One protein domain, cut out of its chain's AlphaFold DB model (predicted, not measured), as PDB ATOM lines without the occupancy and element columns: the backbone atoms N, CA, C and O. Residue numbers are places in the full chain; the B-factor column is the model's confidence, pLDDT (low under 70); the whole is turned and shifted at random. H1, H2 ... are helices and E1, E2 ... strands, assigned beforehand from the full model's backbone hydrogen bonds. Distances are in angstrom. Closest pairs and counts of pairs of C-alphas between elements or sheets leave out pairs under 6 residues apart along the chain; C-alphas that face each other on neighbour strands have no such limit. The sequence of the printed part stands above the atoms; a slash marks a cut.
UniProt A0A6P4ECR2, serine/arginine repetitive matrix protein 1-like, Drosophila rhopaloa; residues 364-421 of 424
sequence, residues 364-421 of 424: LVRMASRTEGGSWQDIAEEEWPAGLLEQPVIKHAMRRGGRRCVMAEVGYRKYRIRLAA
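AT A GLANCE: This is residues 364 to 421 of the 424 residues of the protein "serine/arginine repetitive matrix protein 1-like" of Drosophila rhopaloa (UniProt A0A6P4ECR2). A strongly twisted antiparallel sheet of four strands has one helix, H1, over its E4 and E3 part; a long unnamed stretch, residues 380 to 391, leads from E2 to H1. The printed part has 58 residues, in the order E1, E2, H1, E3, E4; the sheet runs E2, E1, E4, E3. The class is mixed, helices and strands; the whole is compact, radius of gyration of the C-alphas 10.9 A, spans 32 by 20 by 19 A.

IN THESE COORDINATES: E1, residues 364 to 370, begins at C-alpha 364 (73.825, 65.991, -0.468) and is 17.9 A long. E2 is residues 376 to 379, 9.3 A; H1 392 to 400, 12.3 A; E3 404 to 410, 18.8 A. E4, residues 413 to 419, 18.9 A, ends at C-alpha 419 (72.310, 62.206, 1.859).

HOW THE PARTS SIT: Within hydrogen-bond range are N 377 and O 369 in hairpin E1 and E2, 2.9 A, N 368 and O 416 between antiparallel E1 and E4, 2.9 A, and N 406 and O 417 in hairpin E3 and E4, 2.8 A. H1, with every O i to N i+4 pair within range, is on the sheet at a height of 9.2 A, along E3 at 13 degrees on the local plane; their closest C-alphas, Ile 394 and Val 406, are 6.8 A apart.

THE WHOLE: The farthest C-alphas, Gly 373 and Arg 399, are 32.7 A apart. The printed part has no cut; the link E2 to H1 is long. No printed residue is under 70 in pLDDT.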
ATOM      1  N   LEU A 364      74.304  65.423  -1.723       76.56
ATOM      2  CA  LEU A 364      73.825  65.991  -0.468       76.56
ATOM      3  C   LEU A 364      72.577  66.816  -0.762       76.56
ATOM      4  O   LEU A 364      72.595  67.642  -1.663       76.56
ATOM      5  N   VAL A 365      71.490  66.566  -0.032       77.56
ATOM      6  CA  VAL A 365      70.192  67.178  -0.364       77.56
ATOM      7  C   VAL A 365      69.740  68.191   0.671       77.56
ATOM      8  O   VAL A 365      69.137  69.192   0.306       77.56
ATOM      9  N   ARG A 366      69.998  67.956   1.963       79.69
ATOM     10  CA  ARG A 366      69.622  68.904   3.025       79.69
ATOM     11  C   ARG A 366      70.536  68.803   4.229       79.69
ATOM     12  O   ARG A 366      70.865  67.695   4.658       79.69
ATOM     13  N   MET A 367      70.832  69.941   4.842       82.44
ATOM     14  CA  MET A 367      71.478  70.009   6.146       82.44
ATOM     15  C   MET A 367      70.654  70.855   7.112       82.44
ATOM     16  O   MET A 367      70.126  71.891   6.730       82.44
ATOM     17  N   ALA A 368      70.605  70.424   8.372       81.44
ATOM     18  CA  ALA A 368      70.129  71.237   9.476       81.44
ATOM     19  C   ALA A 368      71.189  71.344  10.579       81.44
ATOM     20  O   ALA A 368      71.837  70.347  10.906       81.44
ATOM     21  N   SER A 369      71.348  72.516  11.193       83.62
ATOM     22  CA  SER A 369      72.132  72.678  12.428       83.62
ATOM     23  C   SER A 369      71.224  72.682  13.644       83.62
ATOM     24  O   SER A 369      70.060  73.082  13.576       83.62
ATOM     25  N   ARG A 370      71.759  72.219  14.771       74.44
ATOM     26  CA  ARG A 370      71.085  72.341  16.057       74.44
ATOM     27  C   ARG A 370      71.378  73.718  16.645       74.44
ATOM     28  O   ARG A 370      72.537  74.036  16.906       74.44
ATOM     29  N   THR A 371      70.335  74.507  16.869       80.31
ATOM     30  CA  THR A 371      70.431  75.783  17.590       80.31
ATOM     31  C   THR A 371      70.626  75.536  19.090       80.31
ATOM     32  O   THR A 371      70.359  74.438  19.590       80.31
ATOM     33  N   GLU A 372      71.055  76.556  19.839       79.12
ATOM     34  CA  GLU A 372      71.188  76.483  21.307       79.12
ATOM     35  C   GLU A 372      69.858  76.123  22.000       79.12
ATOM     36  O   GLU A 372      69.855  75.446  23.024       79.12
ATOM     37  N   GLY A 373      68.717  76.456  21.381       80.06
ATOM     38  CA  GLY A 373      67.377  76.060  21.831       80.06
ATOM     39  C   GLY A 373      66.991  74.609  21.512       80.06
ATOM     40  O   GLY A 373      65.859  74.197  21.761       80.06
ATOM     41  N   GLY A 374      67.893  73.819  20.925       85.56
ATOM     42  CA  GLY A 374      67.669  72.412  20.606       85.56
ATOM     43  C   GLY A 374      66.798  72.143  19.375       85.56
ATOM     44  O   GLY A 374      66.566  70.973  19.064       85.56
ATOM     45  N   SER A 375      66.353  73.178  18.657       87.44
ATOM     46  CA  SER A 375      65.643  73.032  17.385       87.44
ATOM     47  C   SER A 375      66.620  72.815  16.226       87.44
ATOM     48  O   SER A 375      67.767  73.264  16.261       87.44
ATOM     49  N   TRP A 376      66.166  72.094  15.201       89.75
ATOM     50  CA  TRP A 376      66.909  71.909  13.956       89.75
ATOM     51  C   TRP A 376      66.506  73.002  12.970       89.75
ATOM     52  O   TRP A 376      65.323  73.113  12.653       89.75
ATOM     53  N   GLN A 377      67.472  73.780  12.493       91.31
ATOM     54  CA  GLN A 377      67.269  74.812  11.479       91.31
ATOM     55  C   GLN A 377      67.960  74.391  10.186       91.31
ATOM     56  O   GLN A 377      69.146  74.064  10.217       91.31
ATOM     57  N   ASP A 378      67.218  74.378   9.075       92.75
ATOM     58  CA  ASP A 378      67.774  74.092   7.751       92.75
ATOM     59  C   ASP A 378      68.787  75.186   7.369       92.75
ATOM     60  O   ASP A 378      68.515  76.374   7.547       92.75
ATOM     61  N   ILE A 379      69.959  74.774   6.882       93.12
ATOM     62  CA  ILE A 379      71.056  75.659   6.470       93.12
ATOM     63  C   ILE A 379      71.186  75.592   4.949       93.12
ATOM     64  O   ILE A 379      71.244  74.491   4.386       93.12
ATOM     65  N   ALA A 380      71.242  76.756   4.300       90.12
ATOM     66  CA  ALA A 380      71.480  76.873   2.863       90.12
ATOM     67  C   ALA A 380      72.877  76.345   2.488       90.12
ATOM     68  O   ALA A 380      73.776  76.339   3.326       90.12
ATOM     69  N   GLU A 381      73.066  75.860   1.259       87.25
ATOM     70  CA  GLU A 381      74.318  75.207   0.829       87.25
ATOM     71  C   GLU A 381      75.542  76.128   0.941       87.25
ATOM     72  O   GLU A 381      76.636  75.691   1.291       87.25
ATOM     73  N   GLU A 382      75.328  77.428   0.757       91.88
ATOM     74  CA  GLU A 382      76.348  78.471   0.816       91.88
ATOM     75  C   GLU A 382      76.856  78.741   2.243       91.88
ATOM     76  O   GLU A 382      77.949  79.272   2.428       91.88
ATOM     77  N   GLU A 383      76.081  78.365   3.263       93.06
ATOM     78  CA  GLU A 383      76.405  78.577   4.680       93.06
ATOM     79  C   GLU A 383      77.042  77.339   5.333       93.06
ATOM     80  O   GLU A 383      77.165  77.245   6.561       93.06
ATOM     81  N   TRP A 384      77.429  76.341   4.536       92.19
ATOM     82  CA  TRP A 384      78.022  75.122   5.068       92.19
ATOM     83  C   TRP A 384      79.424  75.405   5.621       92.19
ATOM     84  O   TRP A 384      80.245  76.028   4.948       92.19
ATOM     85  N   PRO A 385      79.747  74.940   6.843       93.56
ATOM     86  CA  PRO A 385      81.073  75.155   7.396       93.56
ATOM     87  C   PRO A 385      82.129  74.431   6.556       93.56
ATOM     88  O   PRO A 385      81.975  73.252   6.214       93.56
ATOM     89  N   ALA A 386      83.224  75.131   6.262       93.25
ATOM     90  CA  ALA A 386      84.373  74.558   5.571       93.25
ATOM     91  C   ALA A 386      84.883  73.310   6.315       93.25
ATOM     92  O   ALA A 386      84.941  73.279   7.546       93.25
ATOM     93  N   GLY A 387      85.208  72.253   5.568       92.25
ATOM     94  CA  GLY A 387      85.671  70.975   6.125       92.25
ATOM     95  C   GLY A 387      84.564  70.035   6.623       92.25
ATOM     96  O   GLY A 387      84.855  68.900   6.996       92.25
ATOM     97  N   LEU A 388      83.282  70.429   6.585       93.31
ATOM     98  CA  LEU A 388      82.187  69.521   6.941       93.31
ATOM     99  C   LEU A 388      82.189  68.272   6.057       93.31
ATOM    100  O   LEU A 388      82.167  67.161   6.573       93.31
ATOM    101  N   LEU A 389      82.283  68.437   4.738       91.00
ATOM    102  CA  LEU A 389      82.296  67.319   3.784       91.00
ATOM    103  C   LEU A 389      83.505  66.393   3.952       91.00
ATOM    104  O   LEU A 389      83.478  65.238   3.525       91.00
ATOM    105  N   GLU A 390      84.559  66.874   4.608       94.31
ATOM    106  CA  GLU A 390      85.775  66.107   4.837       94.31
ATOM    107  C   GLU A 390      85.690  65.184   6.048       94.31
ATOM    108  O   GLU A 390      86.496  64.253   6.148       94.31
ATOM    109  N   GLN A 391      84.695  65.389   6.918       95.50
ATOM    110  CA  GLN A 391      84.496  64.574   8.110       95.50
ATOM    111  C   GLN A 391      84.389  63.086   7.736       95.50
ATOM    112  O   GLN A 391      83.616  62.707   6.842       95.50
ATOM    113  N   PRO A 392      85.108  62.198   8.447       94.75
ATOM    114  CA  PRO A 392      85.206  60.784   8.092       94.75
ATOM    115  C   PRO A 392      83.841  60.090   8.101       94.75
ATOM    116  O   PRO A 392      83.597  59.201   7.285       94.75
ATOM    117  N   VAL A 393      82.924  60.532   8.969       93.88
ATOM    118  CA  VAL A 393      81.557  59.997   9.067       93.88
ATOM    119  C   VAL A 393      80.753  60.284   7.793       93.88
ATOM    120  O   VAL A 393      80.046  59.403   7.300       93.88
ATOM    121  N   ILE A 394      80.901  61.478   7.212       93.31
ATOM    122  CA  ILE A 394      80.212  61.867   5.974       93.31
ATOM    123  C   ILE A 394      80.835  61.142   4.783       93.31
ATOM    124  O   ILE A 394      80.108  60.497   4.030       93.31
ATOM    125  N   LYS A 395      82.173  61.110   4.677       94.00
ATOM    126  CA  LYS A 395      82.882  60.315   3.655       94.00
ATOM    127  C   LYS A 395      82.505  58.834   3.705       94.00
ATOM    128  O   LYS A 395      82.347  58.184   2.671       94.00
ATOM    129  N   HIS A 396      82.369  58.264   4.901       92.25
ATOM    130  CA  HIS A 396      81.940  56.878   5.070       92.25
ATOM    131  C   HIS A 396      80.491  56.670   4.612       92.25
ATOM    132  O   HIS A 396      80.191  55.697   3.920       92.25
ATOM    133  N   ALA A 397      79.595  57.595   4.957       91.69
ATOM    134  CA  ALA A 397      78.199  57.518   4.557       91.69
ATOM    135  C   ALA A 397      78.000  57.712   3.044       91.69
ATOM    136  O   ALA A 397      77.203  56.985   2.454       91.69
ATOM    137  N   MET A 398      78.769  58.604   2.406       90.06
ATOM    138  CA  MET A 398      78.786  58.767   0.949       90.06
ATOM    139  C   MET A 398      79.274  57.497   0.244       90.06
ATOM    140  O   MET A 398      78.633  57.038  -0.695       90.06
ATOM    141  N   ARG A 399      80.351  56.866   0.736       90.44
ATOM    142  CA  ARG A 399      80.868  55.603   0.169       90.44
ATOM    143  C   ARG A 399      79.860  54.458   0.225       90.44
ATOM    144  O   ARG A 399      79.849  53.615  -0.661       90.44
ATOM    145  N   ARG A 400      79.016  54.413   1.259       87.50
ATOM    146  CA  ARG A 400      77.995  53.364   1.397       87.50
ATOM    147  C   ARG A 400      76.776  53.555   0.489       87.50
ATOM    148  O   ARG A 400      75.987  52.618   0.379       87.50
ATOM    149  N   GLY A 401      76.592  54.735  -0.103       86.25
ATOM    150  CA  GLY A 401      75.428  55.052  -0.928       86.25
ATOM    151  C   GLY A 401      74.080  55.007  -0.188       86.25
ATOM    152  O   GLY A 401      73.952  54.579   0.971       86.25
ATOM    153  N   GLY A 402      73.039  55.453  -0.892       81.75
ATOM    154  CA  GLY A 402      71.648  55.418  -0.436       81.75
ATOM    155  C   GLY A 402      71.212  56.608   0.427       81.75
ATOM    156  O   GLY A 402      72.007  57.458   0.824       81.75
ATOM    157  N   ARG A 403      69.906  56.663   0.720       83.00
ATOM    158  CA  ARG A 403      69.297  57.729   1.528       83.00
ATOM    159  C   ARG A 403      69.636  57.537   3.005       83.00
ATOM    160  O   ARG A 403      69.181  56.570   3.615       83.00
ATOM    161  N   ARG A 404      70.424  58.439   3.594       87.69
ATOM    162  CA  ARG A 404      70.866  58.331   4.998       87.69
ATOM    163  C   ARG A 404      70.869  59.688   5.690       87.69
ATOM    164  O   ARG A 404      71.163  60.704   5.073       87.69
ATOM    165  N   CYS A 405      70.559  59.690   6.985       93.19
ATOM    166  CA  CYS A 405      70.793  60.836   7.861       93.19
ATOM    167  C   CYS A 405      72.079  60.592   8.654       93.19
ATOM    168  O   CYS A 405      72.188  59.561   9.315       93.19
ATOM    169  N   VAL A 406      73.017  61.531   8.613       95.06
ATOM    170  CA  VAL A 406      74.290  61.468   9.337       95.06
ATOM    171  C   VAL A 406      74.377  62.649  10.289       95.06
ATOM    172  O   VAL A 406      73.953  63.752   9.953       95.06
ATOM    173  N   MET A 407      74.911  62.405  11.479       95.44
ATOM    174  CA  MET A 407      75.230  63.446  12.445       95.44
ATOM    175  C   MET A 407      76.729  63.723  12.367       95.44
ATOM    176  O   MET A 407      77.522  62.788  12.446       95.44
ATOM    177  N   ALA A 408      77.101  64.985  12.202       95.62
ATOM    178  CA  ALA A 408      78.488  65.428  12.206       95.62
ATOM    179  C   ALA A 408      78.655  66.588  13.187       95.62
ATOM    180  O   ALA A 408      77.733  67.379  13.389       95.62
ATOM    181  N   GLU A 409      79.824  66.676  13.805       94.19
ATOM    182  CA  GLU A 409      80.175  67.747  14.730       94.19
ATOM    183  C   GLU A 409      81.387  68.479  14.163       94.19
ATOM    184  O   GLU A 409      82.399  67.860  13.839       94.19
ATOM    185  N   VAL A 410      81.246  69.789  13.963       95.00
ATOM    186  CA  VAL A 410      82.317  70.657  13.459       95.00
ATOM    187  C   VAL A 410      82.415  71.845  14.402       95.00
ATOM    188  O   VAL A 410      81.462  72.618  14.546       95.00
ATOM    189  N   GLY A 411      83.551  71.952  15.091       93.19
ATOM    190  CA  GLY A 411      83.695  72.842  16.242       93.19
ATOM    191  C   GLY A 411      82.751  72.419  17.371       93.19
ATOM    192  O   GLY A 411      82.760  71.267  17.784       93.19
ATOM    193  N   TYR A 412      81.910  73.345  17.832       92.56
ATOM    194  CA  TYR A 412      80.936  73.122  18.914       92.56
ATOM    195  C   TYR A 412      79.495  72.957  18.409       92.56
ATOM    196  O   TYR A 412      78.543  72.996  19.188       92.56
ATOM    197  N   ARG A 413      79.305  72.841  17.088       93.44
ATOM    198  CA  ARG A 413      77.981  72.752  16.462       93.44
ATOM    199  C   ARG A 413      77.743  71.355  15.911       93.44
ATOM    200  O   ARG A 413      78.604  70.768  15.257       93.44
ATOM    201  N   LYS A 414      76.529  70.851  16.147       94.25
ATOM    202  CA  LYS A 414      76.055  69.564  15.630       94.25
ATOM    203  C   LYS A 414      75.187  69.788  14.400       94.25
ATOM    204  O   LYS A 414      74.216  70.544  14.446       94.25
ATOM    205  N   TYR A 415      75.518  69.077  13.334       95.31
ATOM    206  CA  TYR A 415      74.861  69.127  12.039       95.31
ATOM    207  C   TYR A 415      74.200  67.785  11.744       95.31
ATOM    208  O   TYR A 415      74.781  66.723  11.972       95.31
ATOM    209  N   ARG A 416      72.974  67.832  11.227       95.31
ATOM    210  CA  ARG A 416      72.234  66.685  10.711       95.31
ATOM    211  C   ARG A 416      72.159  66.806   9.199       95.31
ATOM    212  O   ARG A 416      71.511  67.707   8.677       95.31
ATOM    213  N   ILE A 417      72.773  65.862   8.506       94.56
ATOM    214  CA  ILE A 417      72.940  65.887   7.056       94.56
ATOM    215  C   ILE A 417      72.132  64.753   6.447       94.56
ATOM    216  O   ILE A 417      72.236  63.605   6.878       94.56
ATOM    217  N   ARG A 418      71.311  65.067   5.447       93.62
ATOM    218  CA  ARG A 418      70.556  64.097   4.653       93.62
ATOM    219  C   ARG A 418      71.255  63.894   3.314       93.62
ATOM    220  O   ARG A 418      71.287  64.793   2.477       93.62
ATOM    221  N   LEU A 419      71.782  62.692   3.128       91.25
ATOM    222  CA  LEU A 419      72.310  62.206   1.859       91.25
ATOM    223  C   LEU A 419      71.157  61.609   1.053       91.25
ATOM    224  O   LEU A 419      70.373  60.834   1.613       91.25
ATOM    225  N   ALA A 420      71.053  61.939  -0.233       85.50
ATOM    226  CA  ALA A 420      70.166  61.248  -1.161       85.50
ATOM    227  C   ALA A 420      70.968  60.400  -2.150       85.50
ATOM    228  O   ALA A 420      72.159  60.610  -2.368       85.50
ATOM    229  N   ALA A 421      70.304  59.408  -2.738       80.12
ATOM    230  CA  ALA A 421      70.865  58.714  -3.887       80.12
ATOM    231  C   ALA A 421      70.873  59.692  -5.068       80.12
ATOM    232  O   ALA A 421      69.847  60.302  -5.357       80.12
TER     233      ALA A 421